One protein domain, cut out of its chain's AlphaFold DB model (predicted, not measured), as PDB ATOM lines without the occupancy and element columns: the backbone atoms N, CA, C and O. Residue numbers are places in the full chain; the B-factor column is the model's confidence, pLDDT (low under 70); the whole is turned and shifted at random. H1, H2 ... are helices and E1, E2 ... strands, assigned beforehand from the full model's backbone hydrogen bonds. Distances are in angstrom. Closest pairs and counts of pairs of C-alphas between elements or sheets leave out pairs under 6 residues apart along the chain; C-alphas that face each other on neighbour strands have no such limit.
ATOM      1  N   SER A   4      29.569  61.707  48.170       93.44
ATOM      2  CA  SER A   4      31.004  61.613  48.450       93.44
ATOM      3  C   SER A   4      31.313  60.313  49.179       93.44
ATOM      4  O   SER A   4      30.680  60.008  50.190       93.44
ATOM      5  N   TYR A   5      32.300  59.570  48.698       92.50
ATOM      6  CA  TYR A   5      32.752  58.324  49.302       92.50
ATOM      7  C   TYR A   5      34.251  58.383  49.579       92.50
ATOM      8  O   TYR A   5      35.026  58.884  48.765       92.50
ATOM      9  N   GLU A   6      34.638  57.853  50.733       91.31
ATOM     10  CA  GLU A   6      36.013  57.515  51.074       91.31
ATOM     11  C   GLU A   6      36.238  56.048  50.731       91.31
ATOM     12  O   GLU A   6      35.446  55.190  51.123       91.31
ATOM     13  N   TYR A   7      37.299  55.753  49.991       88.06
ATOM     14  CA  TYR A   7      37.716  54.384  49.726       88.06
ATOM     15  C   TYR A   7      39.078  54.123  50.350       88.06
ATOM     16  O   TYR A   7      39.935  55.006  50.424       88.06
ATOM     17  N   HIS A   8      39.271  52.875  50.757       87.38
ATOM     18  CA  HIS A   8      40.544  52.339  51.204       87.38
ATOM     19  C   HIS A   8      40.836  51.078  50.403       87.38
ATOM     20  O   HIS A   8      40.058  50.123  50.469       87.38
ATOM     21  N   SER A   9      41.948  51.066  49.674       84.19
ATOM     22  CA  SER A   9      42.499  49.862  49.057       84.19
ATOM     23  C   SER A   9      43.786  49.473  49.761       84.19
ATOM     24  O   SER A   9      44.581  50.325  50.160       84.19
ATOM     25  N   SER A  10      43.982  48.173  49.935       82.38
ATOM     26  CA  SER A  10      45.219  47.632  50.468       82.38
ATOM     27  C   SER A  10      45.514  46.262  49.883       82.38
ATOM     28  O   SER A  10      44.621  45.548  49.422       82.38
ATOM     29  N   ILE A  11      46.787  45.893  49.944       84.19
ATOM     30  CA  ILE A  11      47.247  44.548  49.618       84.19
ATOM     31  C   ILE A  11      47.833  43.960  50.891       84.19
ATOM     32  O   ILE A  11      48.789  44.526  51.436       84.19
ATOM     33  N   ASP A  12      47.210  42.889  51.387       81.81
ATOM     34  CA  ASP A  12      47.510  42.241  52.672       81.81
ATOM     35  C   ASP A  12      47.617  43.209  53.873       81.81
ATOM     36  O   ASP A  12      48.352  42.948  54.821       81.81
ATOM     37  N   ASP A  13      46.910  44.348  53.838       69.69
ATOM     38  CA  ASP A  13      46.986  45.442  54.826       69.69
ATOM     39  C   ASP A  13      48.376  46.124  54.963       69.69
ATOM     40  O   ASP A  13      48.621  46.850  55.927       69.69
ATOM     41  N   ILE A  14      49.306  45.930  54.016       66.94
ATOM     42  CA  ILE A  14      50.699  46.425  54.134       66.94
ATOM     43  C   ILE A  14      50.843  47.892  53.700       66.94
ATOM     44  O   ILE A  14      51.649  48.641  54.252       66.94
ATOM     45  N   VAL A  15      50.095  48.300  52.678       65.69
ATOM     46  CA  VAL A  15      50.050  49.678  52.168       65.69
ATOM     47  C   VAL A  15      48.584  50.012  51.974       65.69
ATOM     48  O   VAL A  15      47.856  49.200  51.409       65.69
ATOM     49  N   ILE A  16      48.158  51.165  52.487       67.25
ATOM     50  CA  ILE A  16      46.780  51.634  52.373       67.25
ATOM     51  C   ILE A  16      46.795  52.859  51.462       67.25
ATOM     52  O   ILE A  16      47.290  53.916  51.861       67.25
ATOM     53  N   ALA A  17      46.263  52.722  50.250       71.75
ATOM     54  CA  ALA A  17      45.914  53.870  49.430       71.75
ATOM     55  C   ALA A  17      44.505  54.331  49.823       71.75
ATOM     56  O   ALA A  17      43.561  53.539  49.896       71.75
ATOM     57  N   THR A  18      44.377  55.619  50.129       80.19
ATOM     58  CA  THR A  18      43.117  56.234  50.545       80.19
ATOM     59  C   THR A  18      42.784  57.395  49.626       80.19
ATOM     60  O   THR A  18      43.671  58.115  49.160       80.19
ATOM     61  N   GLY A  19      41.499  57.596  49.361       84.00
ATOM     62  CA  GLY A  19      41.067  58.738  48.573       84.00
ATOM     63  C   GLY A  19      39.585  59.033  48.706       84.00
ATOM     64  O   GLY A  19      38.791  58.205  49.155       84.00
ATOM     65  N   LEU A  20      39.228  60.255  48.316       90.38
ATOM     66  CA  LEU A  20      37.859  60.753  48.307       90.38
ATOM     67  C   LEU A  20      37.398  60.956  46.867       90.38
ATOM     68  O   LEU A  20      38.054  61.665  46.102       90.38
ATOM     69  N   CYS A  21      36.254  60.376  46.514       87.94
ATOM     70  CA  CYS A  21      35.667  60.484  45.179       87.94
ATOM     71  C   CYS A  21      34.149  60.720  45.238       87.94
ATOM     72  O   CYS A  21      33.494  60.464  46.249       87.94
ATOM     73  N   HIS A  22      33.587  61.221  44.135       92.81
ATOM     74  CA  HIS A  22      32.153  61.463  43.978       92.81
ATOM     75  C   HIS A  22      31.529  60.431  43.035       92.81
ATOM     76  O   HIS A  22      32.007  60.275  41.914       92.81
ATOM     77  N   PHE A  23      30.436  59.791  43.457       91.50
ATOM     78  CA  PHE A  23      29.739  58.758  42.677       91.50
ATOM     79  C   PHE A  23      28.218  58.902  42.758       91.50
ATOM     80  O   PHE A  23      27.681  59.531  43.675       91.50
ATOM     81  N   GLU A  24      27.499  58.322  41.797       91.00
ATOM     82  CA  GLU A  24      26.031  58.349  41.778       91.00
ATOM     83  C   GLU A  24      25.430  57.357  42.776       91.00
ATOM     84  O   GLU A  24      24.363  57.603  43.344       91.00
ATOM     85  N   ASN A  25      26.123  56.241  43.004       91.69
ATOM     86  CA  ASN A  25      25.706  55.167  43.889       91.69
ATOM     87  C   ASN A  25      26.925  54.449  44.501       91.69
ATOM     88  O   ASN A  25      28.073  54.757  44.190       91.69
ATOM     89  N   GLN A  26      26.652  53.521  45.419       90.56
ATOM     90  CA  GLN A  26      27.680  52.760  46.126       90.56
ATOM     91  C   GLN A  26      28.388  51.742  45.221       90.56
ATOM     92  O   GLN A  26      29.589  51.562  45.364       90.56
ATOM     93  N   GLU A  27      27.674  51.133  44.271       93.38
ATOM     94  CA  GLU A  27      28.223  50.135  43.343       93.38
ATOM     95  C   GLU A  27      29.365  50.720  42.497       93.38
ATOM     96  O   GLU A  27      30.447  50.147  42.440       93.38
ATOM     97  N   GLN A  28      29.181  51.926  41.945       92.81
ATOM     98  CA  GLN A  28      30.236  52.646  41.219       92.81
ATOM     99  C   GLN A  28      31.462  52.936  42.100       92.81
ATOM    100  O   GLN A  28      32.597  52.886  41.629       92.81
ATOM    101  N   ALA A  29      31.244  53.254  43.380       91.62
ATOM    102  CA  ALA A  29      32.329  53.536  44.316       91.62
ATOM    103  C   ALA A  29      33.119  52.266  44.674       91.62
ATOM    104  O   ALA A  29      34.344  52.309  44.773       91.62
ATOM    105  N   GLU A  30      32.426  51.138  44.849       91.81
ATOM    106  CA  GLU A  30      33.028  49.824  45.095       91.81
ATOM    107  C   GLU A  30      33.814  49.325  43.882       91.81
ATOM    108  O   GLU A  30      34.955  48.891  44.043       91.81
ATOM    109  N   GLU A  31      33.261  49.457  42.673       92.19
ATOM    110  CA  GLU A  31      33.956  49.101  41.433       92.19
ATOM    111  C   GLU A  31      35.249  49.912  41.273       92.19
ATOM    112  O   GLU A  31      36.313  49.350  41.010       92.19
ATOM    113  N   TYR A  32      35.188  51.224  41.511       90.75
ATOM    114  CA  TYR A  32      36.365  52.088  41.454       90.75
ATOM    115  C   TYR A  32      37.427  51.711  42.499       90.75
ATOM    116  O   TYR A  32      38.612  51.604  42.177       90.75
ATOM    117  N   ALA A  33      37.018  51.473  43.750       89.44
ATOM    118  CA  ALA A  33      37.929  51.070  44.819       89.44
ATOM    119  C   ALA A  33      38.617  49.728  44.513       89.44
ATOM    120  O   ALA A  33      39.820  49.572  44.742       89.44
ATOM    121  N   PHE A  34      37.871  48.776  43.950       89.62
ATOM    122  CA  PHE A  34      38.406  47.491  43.516       89.62
ATOM    123  C   PHE A  34      39.411  47.638  42.361       89.62
ATOM    124  O   PHE A  34      40.476  47.018  42.391       89.62
ATOM    125  N   GLN A  35      39.122  48.492  41.373       89.62
ATOM    126  CA  GLN A  35      40.039  48.769  40.260       89.62
ATOM    127  C   GLN A  35      41.365  49.368  40.744       89.62
ATOM    128  O   GLN A  35      42.428  48.946  40.286       89.62
ATOM    129  N   LEU A  36      41.330  50.300  41.702       88.62
ATOM    130  CA  LEU A  36      42.546  50.859  42.297       88.62
ATOM    131  C   LEU A  36      43.383  49.801  43.019       88.62
ATOM    132  O   LEU A  36      44.598  49.751  42.832       88.62
ATOM    133  N   ALA A  37      42.744  48.911  43.781       88.69
ATOM    134  CA  ALA A  37      43.448  47.819  44.444       88.69
ATOM    135  C   ALA A  37      44.104  46.852  43.437       88.69
ATOM    136  O   ALA A  37      45.230  46.398  43.639       88.69
ATOM    137  N   CYS A  38      43.425  46.578  42.316       88.50
ATOM    138  CA  CYS A  38      43.964  45.769  41.221       88.50
ATOM    139  C   CYS A  38      45.200  46.398  40.564       88.50
ATOM    140  O   CYS A  38      46.159  45.686  40.243       88.50
ATOM    141  N   LEU A  39      45.186  47.718  40.359       87.88
ATOM    142  CA  LEU A  39      46.329  48.450  39.813       87.88
ATOM    143  C   LEU A  39      47.532  48.362  40.753       87.88
ATOM    144  O   LEU A  39      48.614  47.980  40.314       87.88
ATOM    145  N   GLU A  40      47.323  48.604  42.048       87.56
ATOM    146  CA  GLU A  40      48.388  48.509  43.049       87.56
ATOM    147  C   GLU A  40      48.998  47.095  43.101       87.56
ATOM    148  O   GLU A  40      50.210  46.935  43.268       87.56
ATOM    149  N   TYR A  41      48.178  46.050  42.928       88.88
ATOM    150  CA  TYR A  41      48.674  44.671  42.924       88.88
ATOM    151  C   TYR A  41      49.545  44.415  41.703       88.88
ATOM    152  O   TYR A  41      50.645  43.877  41.827       88.88
ATOM    153  N   SER A  42      49.082  44.868  40.540       87.25
ATOM    154  CA  SER A  42      49.809  44.734  39.279       87.25
ATOM    155  C   SER A  42      51.161  45.458  39.323       87.25
ATOM    156  O   SER A  42      52.163  44.912  38.860       87.25
ATOM    157  N   GLU A  43      51.226  46.646  39.932       88.75
ATOM    158  CA  GLU A  43      52.483  47.378  40.148       88.75
ATOM    159  C   GLU A  43      53.446  46.592  41.047       88.75
ATOM    160  O   GLU A  43      54.594  46.352  40.671       88.75
ATOM    161  N   LYS A  44      52.975  46.093  42.197       87.25
ATOM    162  CA  LYS A  44      53.822  45.299  43.103       87.25
ATOM    163  C   LYS A  44      54.255  43.963  42.489       87.25
ATOM    164  O   LYS A  44      55.351  43.488  42.790       87.25
ATOM    165  N   ALA A  45      53.430  43.352  41.640       88.38
ATOM    166  CA  ALA A  45      53.819  42.179  40.861       88.38
ATOM    167  C   ALA A  45      54.930  42.523  39.853       88.38
ATOM    168  O   ALA A  45      55.910  41.790  39.747       88.38
ATOM    169  N   SER A  46      54.840  43.674  39.175       86.75
ATOM    170  CA  SER A  46      55.888  44.156  38.263       86.75
ATOM    171  C   SER A  46      57.218  44.447  38.972       86.75
ATOM    172  O   SER A  46      58.278  44.215  38.394       86.75
ATOM    173  N   ASP A  47      57.175  44.899  40.226       89.19
ATOM    174  CA  ASP A  47      58.365  45.117  41.064       89.19
ATOM    175  C   ASP A  47      58.948  43.812  41.650       89.19
ATOM    176  O   ASP A  47      59.916  43.835  42.413       89.19
ATOM    177  N   GLY A  48      58.364  42.655  41.313       87.38
ATOM    178  CA  GLY A  48      58.813  41.333  41.755       87.38
ATOM    179  C   GLY A  48      58.422  40.977  43.191       87.38
ATOM    180  O   GLY A  48      58.924  39.993  43.733       87.38
ATOM    181  N   LYS A  49      57.540  41.761  43.826       88.12
ATOM    182  CA  LYS A  49      57.054  41.495  45.188       88.12
ATOM    183  C   LYS A  49      55.972  40.409  45.224       88.12
ATOM    184  O   LYS A  49      55.892  39.683  46.210       88.12
ATOM    185  N   TYR A  50      55.170  40.304  44.168       89.81
ATOM    186  CA  TYR A  50      54.115  39.299  44.001       89.81
ATOM    187  C   TYR A  50      54.314  38.514  42.700       89.81
ATOM    188  O   TYR A  50      54.982  39.013  41.790       89.81
ATOM    189  N   PRO A  51      53.764  37.290  42.592       89.88
ATOM    190  CA  PRO A  51      53.897  36.491  41.383       89.88
ATOM    191  C   PRO A  51      53.190  37.146  40.193       89.88
ATOM    192  O   PRO A  51      52.073  37.652  40.296       89.88
ATOM    193  N   THR A  52      53.838  37.085  39.034       92.12
ATOM    194  CA  THR A  52      53.255  37.474  37.747       92.12
ATOM    195  C   THR A  52      52.689  36.254  37.018       92.12
ATOM    196  O   THR A  52      53.039  35.111  37.317       92.12
ATOM    197  N   ILE A  53      51.891  36.482  35.969       91.75
ATOM    198  CA  ILE A  53      51.449  35.421  35.042       91.75
ATOM    199  C   ILE A  53      52.650  34.598  34.525       91.75
ATOM    200  O   ILE A  53      52.575  33.375  34.399       91.75
ATOM    201  N   PHE A  54      53.792  35.246  34.270       91.12
ATOM    202  CA  PHE A  54      54.996  34.574  33.775       91.12
ATOM    203  C   PHE A  54      55.650  33.660  34.812       91.12
ATOM    204  O   PHE A  54      56.308  32.691  34.434       91.12
ATOM    205  N   ASP A  55      55.479  33.930  36.105       92.88
ATOM    206  CA  ASP A  55      56.023  33.069  37.155       92.88
ATOM    207  C   ASP A  55      55.237  31.765  37.270       92.88
ATOM    208  O   ASP A  55      55.841  30.716  37.493       92.88
ATOM    209  N   PHE A  56      53.929  31.792  37.009       92.31
ATOM    210  CA  PHE A  56      53.140  30.570  36.852       92.31
ATOM    211  C   PHE A  56      53.522  29.825  35.571       92.31
ATOM    212  O   PHE A  56      53.702  28.610  35.589       92.31
ATOM    213  N   TYR A  57      53.783  30.529  34.469       89.12
ATOM    214  CA  TYR A  57      54.276  29.866  33.258       89.12
ATOM    215  C   TYR A  57      55.595  29.102  33.501       89.12
ATOM    216  O   TYR A  57      55.743  27.957  33.077       89.12
ATOM    217  N   LYS A  58      56.531  29.682  34.270       91.75
ATOM    218  CA  LYS A  58      57.783  29.007  34.680       91.75
ATOM    219  C   LYS A  58      57.554  27.775  35.566       91.75
ATOM    220  O   LYS A  58      58.422  26.907  35.611       91.75
ATOM    221  N   GLN A  59      56.422  27.695  36.262       93.38
ATOM    222  CA  GLN A  59      56.033  26.547  37.090       93.38
ATOM    223  C   GLN A  59      55.380  25.410  36.282       93.38
ATOM    224  O   GLN A  59      55.103  24.353  36.843       93.38
ATOM    225  N   GLY A  60      55.177  25.588  34.970       94.56
ATOM    226  CA  GLY A  60      54.645  24.558  34.073       94.56
ATOM    227  C   GLY A  60      53.142  24.647  33.804       94.56
ATOM    228  O   GLY A  60      52.601  23.747  33.163       94.56
ATOM    229  N   TYR A  61      52.474  25.713  34.254       94.69
ATOM    230  CA  TYR A  61      51.072  25.972  33.922       94.69
ATOM    231  C   TYR A  61      50.906  26.316  32.437       94.69
ATOM    232  O   TYR A  61      51.747  26.994  31.835       94.69
ATOM    233  N   THR A  62      49.791  25.889  31.841       96.50
ATOM    234  CA  THR A  62      49.398  26.376  30.512       96.50
ATOM    235  C   THR A  62      49.097  27.880  30.559       96.50
ATOM    236  O   THR A  62      48.812  28.415  31.631       96.50
ATOM    237  N   PRO A  63      49.116  28.595  29.417       92.31
ATOM    238  CA  PRO A  63      48.796  30.021  29.400       92.31
ATOM    239  C   PRO A  63      47.452  30.361  30.057       92.31
ATOM    240  O   PRO A  63      47.382  31.329  30.806       92.31
ATOM    241  N   SER A  64      46.410  29.555  29.826       94.50
ATOM    242  CA  SER A  64      45.095  29.773  30.440       94.50
ATOM    243  C   SER A  64      45.131  29.563  31.956       94.50
ATOM    244  O   SER A  64      44.696  30.434  32.696       94.50
ATOM    245  N   GLU A  65      45.729  28.464  32.428       95.25
ATOM    246  CA  GLU A  65      45.833  28.189  33.868       95.25
ATOM    247  C   GLU A  65      46.692  29.227  34.599       95.25
ATOM    248  O   GLU A  65      46.394  29.583  35.733       95.25
ATOM    249  N   ALA A  66      47.751  29.730  33.958       93.62
ATOM    250  CA  ALA A  66      48.609  30.769  34.519       93.62
ATOM    251  C   ALA A  66      47.862  32.099  34.695       93.62
ATOM    252  O   ALA A  66      48.080  32.798  35.683       93.62
ATOM    253  N   ILE A  67      46.983  32.443  33.749       92.25
ATOM    254  CA  ILE A  67      46.116  33.622  33.842       92.25
ATOM    255  C   ILE A  67      45.108  33.439  34.977       92.25
ATOM    256  O   ILE A  67      44.993  34.316  35.831       92.25
ATOM    257  N   ASP A  68      44.428  32.293  35.020       94.00
ATOM    258  CA  ASP A  68      43.436  31.998  36.057       94.00
ATOM    259  C   ASP A  68      44.072  32.030  37.453       94.00
ATOM    260  O   ASP A  68      43.545  32.668  38.364       94.00
ATOM    261  N   LYS A  69      45.256  31.421  37.608       93.56
ATOM    262  CA  LYS A  69      46.013  31.433  38.867       93.56
ATOM    263  C   LYS A  69      46.488  32.821  39.258       93.56
ATOM    264  O   LYS A  69      46.408  33.169  40.430       93.56
ATOM    265  N   TYR A  70      46.943  33.625  38.304       92.25
ATOM    266  CA  TYR A  70      47.318  35.006  38.580       92.25
ATOM    267  C   TYR A  70      46.136  35.824  39.108       92.25
ATOM    268  O   TYR A  70      46.292  36.532  40.102       92.25
ATOM    269  N   TYR A  71      44.955  35.702  38.494       90.25
ATOM    270  CA  TYR A  71      43.758  36.393  38.978       90.25
ATOM    271  C   TYR A  71      43.298  35.876  40.345       90.25
ATOM    272  O   TYR A  71      42.914  36.679  41.190       90.25
ATOM    273  N   GLU A  72      43.356  34.564  40.583       91.94
ATOM    274  CA  GLU A  72      43.043  33.967  41.886       91.94
ATOM    275  C   GLU A  72      43.962  34.521  42.987       91.94
ATOM    276  O   GLU A  72      43.479  35.005  44.010       91.94
ATOM    277  N   GLU A  73      45.275  34.535  42.752       90.19
ATOM    278  CA  GLU A  73      46.256  35.085  43.695       90.19
ATOM    279  C   GLU A  73      46.064  36.591  43.904       90.19
ATOM    280  O   GLU A  73      46.040  37.063  45.039       90.19
ATOM    281  N   GLN A  74      45.829  37.348  42.829       89.44
ATOM    282  CA  GLN A  74      45.521  38.773  42.916       89.44
ATOM    283  C   GLN A  74      44.308  39.039  43.821       89.44
ATOM    284  O   GLN A  74      44.370  39.896  44.702       89.44
ATOM    285  N   LEU A  75      43.216  38.291  43.640       89.62
ATOM    286  CA  LEU A  75      42.009  38.428  44.458       89.62
ATOM    287  C   LEU A  75      42.244  38.042  45.924       89.62
ATOM    288  O   LEU A  75      41.673  38.678  46.806       89.62
ATOM    289  N   ASN A  76      43.091  37.046  46.194       89.38
ATOM    290  CA  ASN A  76      43.410  36.609  47.557       89.38
ATOM    291  C   ASN A  76      44.185  37.667  48.359       89.38
ATOM    292  O   ASN A  76      44.047  37.734  49.582       89.38
ATOM    293  N   HIS A  77      44.983  38.490  47.680       88.19
ATOM    294  CA  HIS A  77      45.830  39.506  48.304       88.19
ATOM    295  C   HIS A  77      45.171  40.887  48.406       88.19
ATOM    296  O   HIS A  77      45.588  41.723  49.214       88.19
ATOM    297  N   ILE A  78      44.151  41.154  47.593       89.25
ATOM    298  CA  ILE A  78      43.465  42.445  47.552       89.25
ATOM    299  C   ILE A  78      42.405  42.543  48.652       89.25
ATOM    300  O   ILE A  78      41.522  41.700  48.783       89.25
ATOM    301  N   LYS A  79      42.429  43.655  49.391       88.88
ATOM    302  CA  LYS A  79      41.361  44.058  50.310       88.88
ATOM    303  C   LYS A  79      40.949  45.488  50.004       88.88
ATOM    304  O   LYS A  79      41.799  46.371  49.888       88.88
ATOM    305  N   PHE A  80      39.649  45.744  49.923       89.81
ATOM    306  CA  PHE A  80      39.134  47.098  49.750       89.81
ATOM    307  C   PHE A  80      37.899  47.342  50.615       89.81
ATOM    308  O   PHE A  80      37.188  46.415  51.003       89.81
ATOM    309  N   SER A  81      37.658  48.610  50.933       89.50
ATOM    310  CA  SER A  81      36.451  49.055  51.621       89.50
ATOM    311  C   SER A  81      36.050  50.446  51.151       89.50
ATOM    312  O   SER A  81      36.896  51.253  50.765       89.50
ATOM    313  N   VAL A  82      34.749  50.721  51.195       91.38
ATOM    314  CA  VAL A  82      34.169  52.009  50.820       91.38
ATOM    315  C   VAL A  82      33.260  52.489  51.944       91.38
ATOM    316  O   VAL A  82      32.490  51.719  52.519       91.38
ATOM    317  N   LYS A  83      33.339  53.780  52.256       93.38
ATOM    318  CA  LYS A  83      32.567  54.447  53.299       93.38
ATOM    319  C   LYS A  83      31.902  55.698  52.733       93.38
ATOM    320  O   LYS A  83      32.563  56.568  52.174       93.38
ATOM    321  N   LEU A  84      30.584  55.812  52.897       93.19
ATOM    322  CA  LEU A  84      29.845  57.027  52.547       93.19
ATOM    323  C   LEU A  84      30.177  58.153  53.539       93.19
ATOM    324  O   LEU A  84      30.114  57.941  54.751       93.19
TER     325      LEU A  84
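This is residues 4 to 84 of the 86 residues of an uncharacterized protein of Bacillus cereus HuA3-9 (UniProt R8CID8). A twisted sheet of three strands curls round one long helix, H1, while H2 and H3 fold together beyond one end of the sheet. The printed part has 81 residues, ordered E1, E2, H1, H2, H3, E3; the antiparallel sheet runs E2, E1, E3, and the class is mixed. It is only just loose, close to compact, radius of gyration of the C-alphas 14.4 A, spanning 46 by 23 by 15 A.

E1, residues 4 to 11, 23.6 A, begins at C-alpha 4 (31.004, 61.613, 48.450). E2, 15 to 23, 24.2 A, bends by 52 degrees at residue 20. E3, 78 to 84, 20.6 A, ends at C-alpha 84 (29.845, 57.027, 52.547). H1 is 26 to 46, 30.5 A; H2 53 to 58; H3 63 to 77, 21.4 A.

Between the antiparallel neighbours E1 and E3, N 8 and O 81 are within hydrogen-bond range at 2.9 A; between E1 and E2, a hairpin, N 7 and O 19 are within hydrogen-bond range at 3.0 A. H1 is on one face, two layers, helix over sheet; C-alphas Ser 9 and Ala 37 are closest, 5.1 A. H3 only grazes the sheet with residues 74 to 77. H2 touches H3, C-alphas Phe 56 and Ala 66 closest, 5.1 A, a steep tilt of 59 degrees. In H1, H2 and H3 every O i to N i+4 pair is within hydrogen-bond range.

The printed part has no cut and no long link. Residues 13 to 16 have pLDDT under 70.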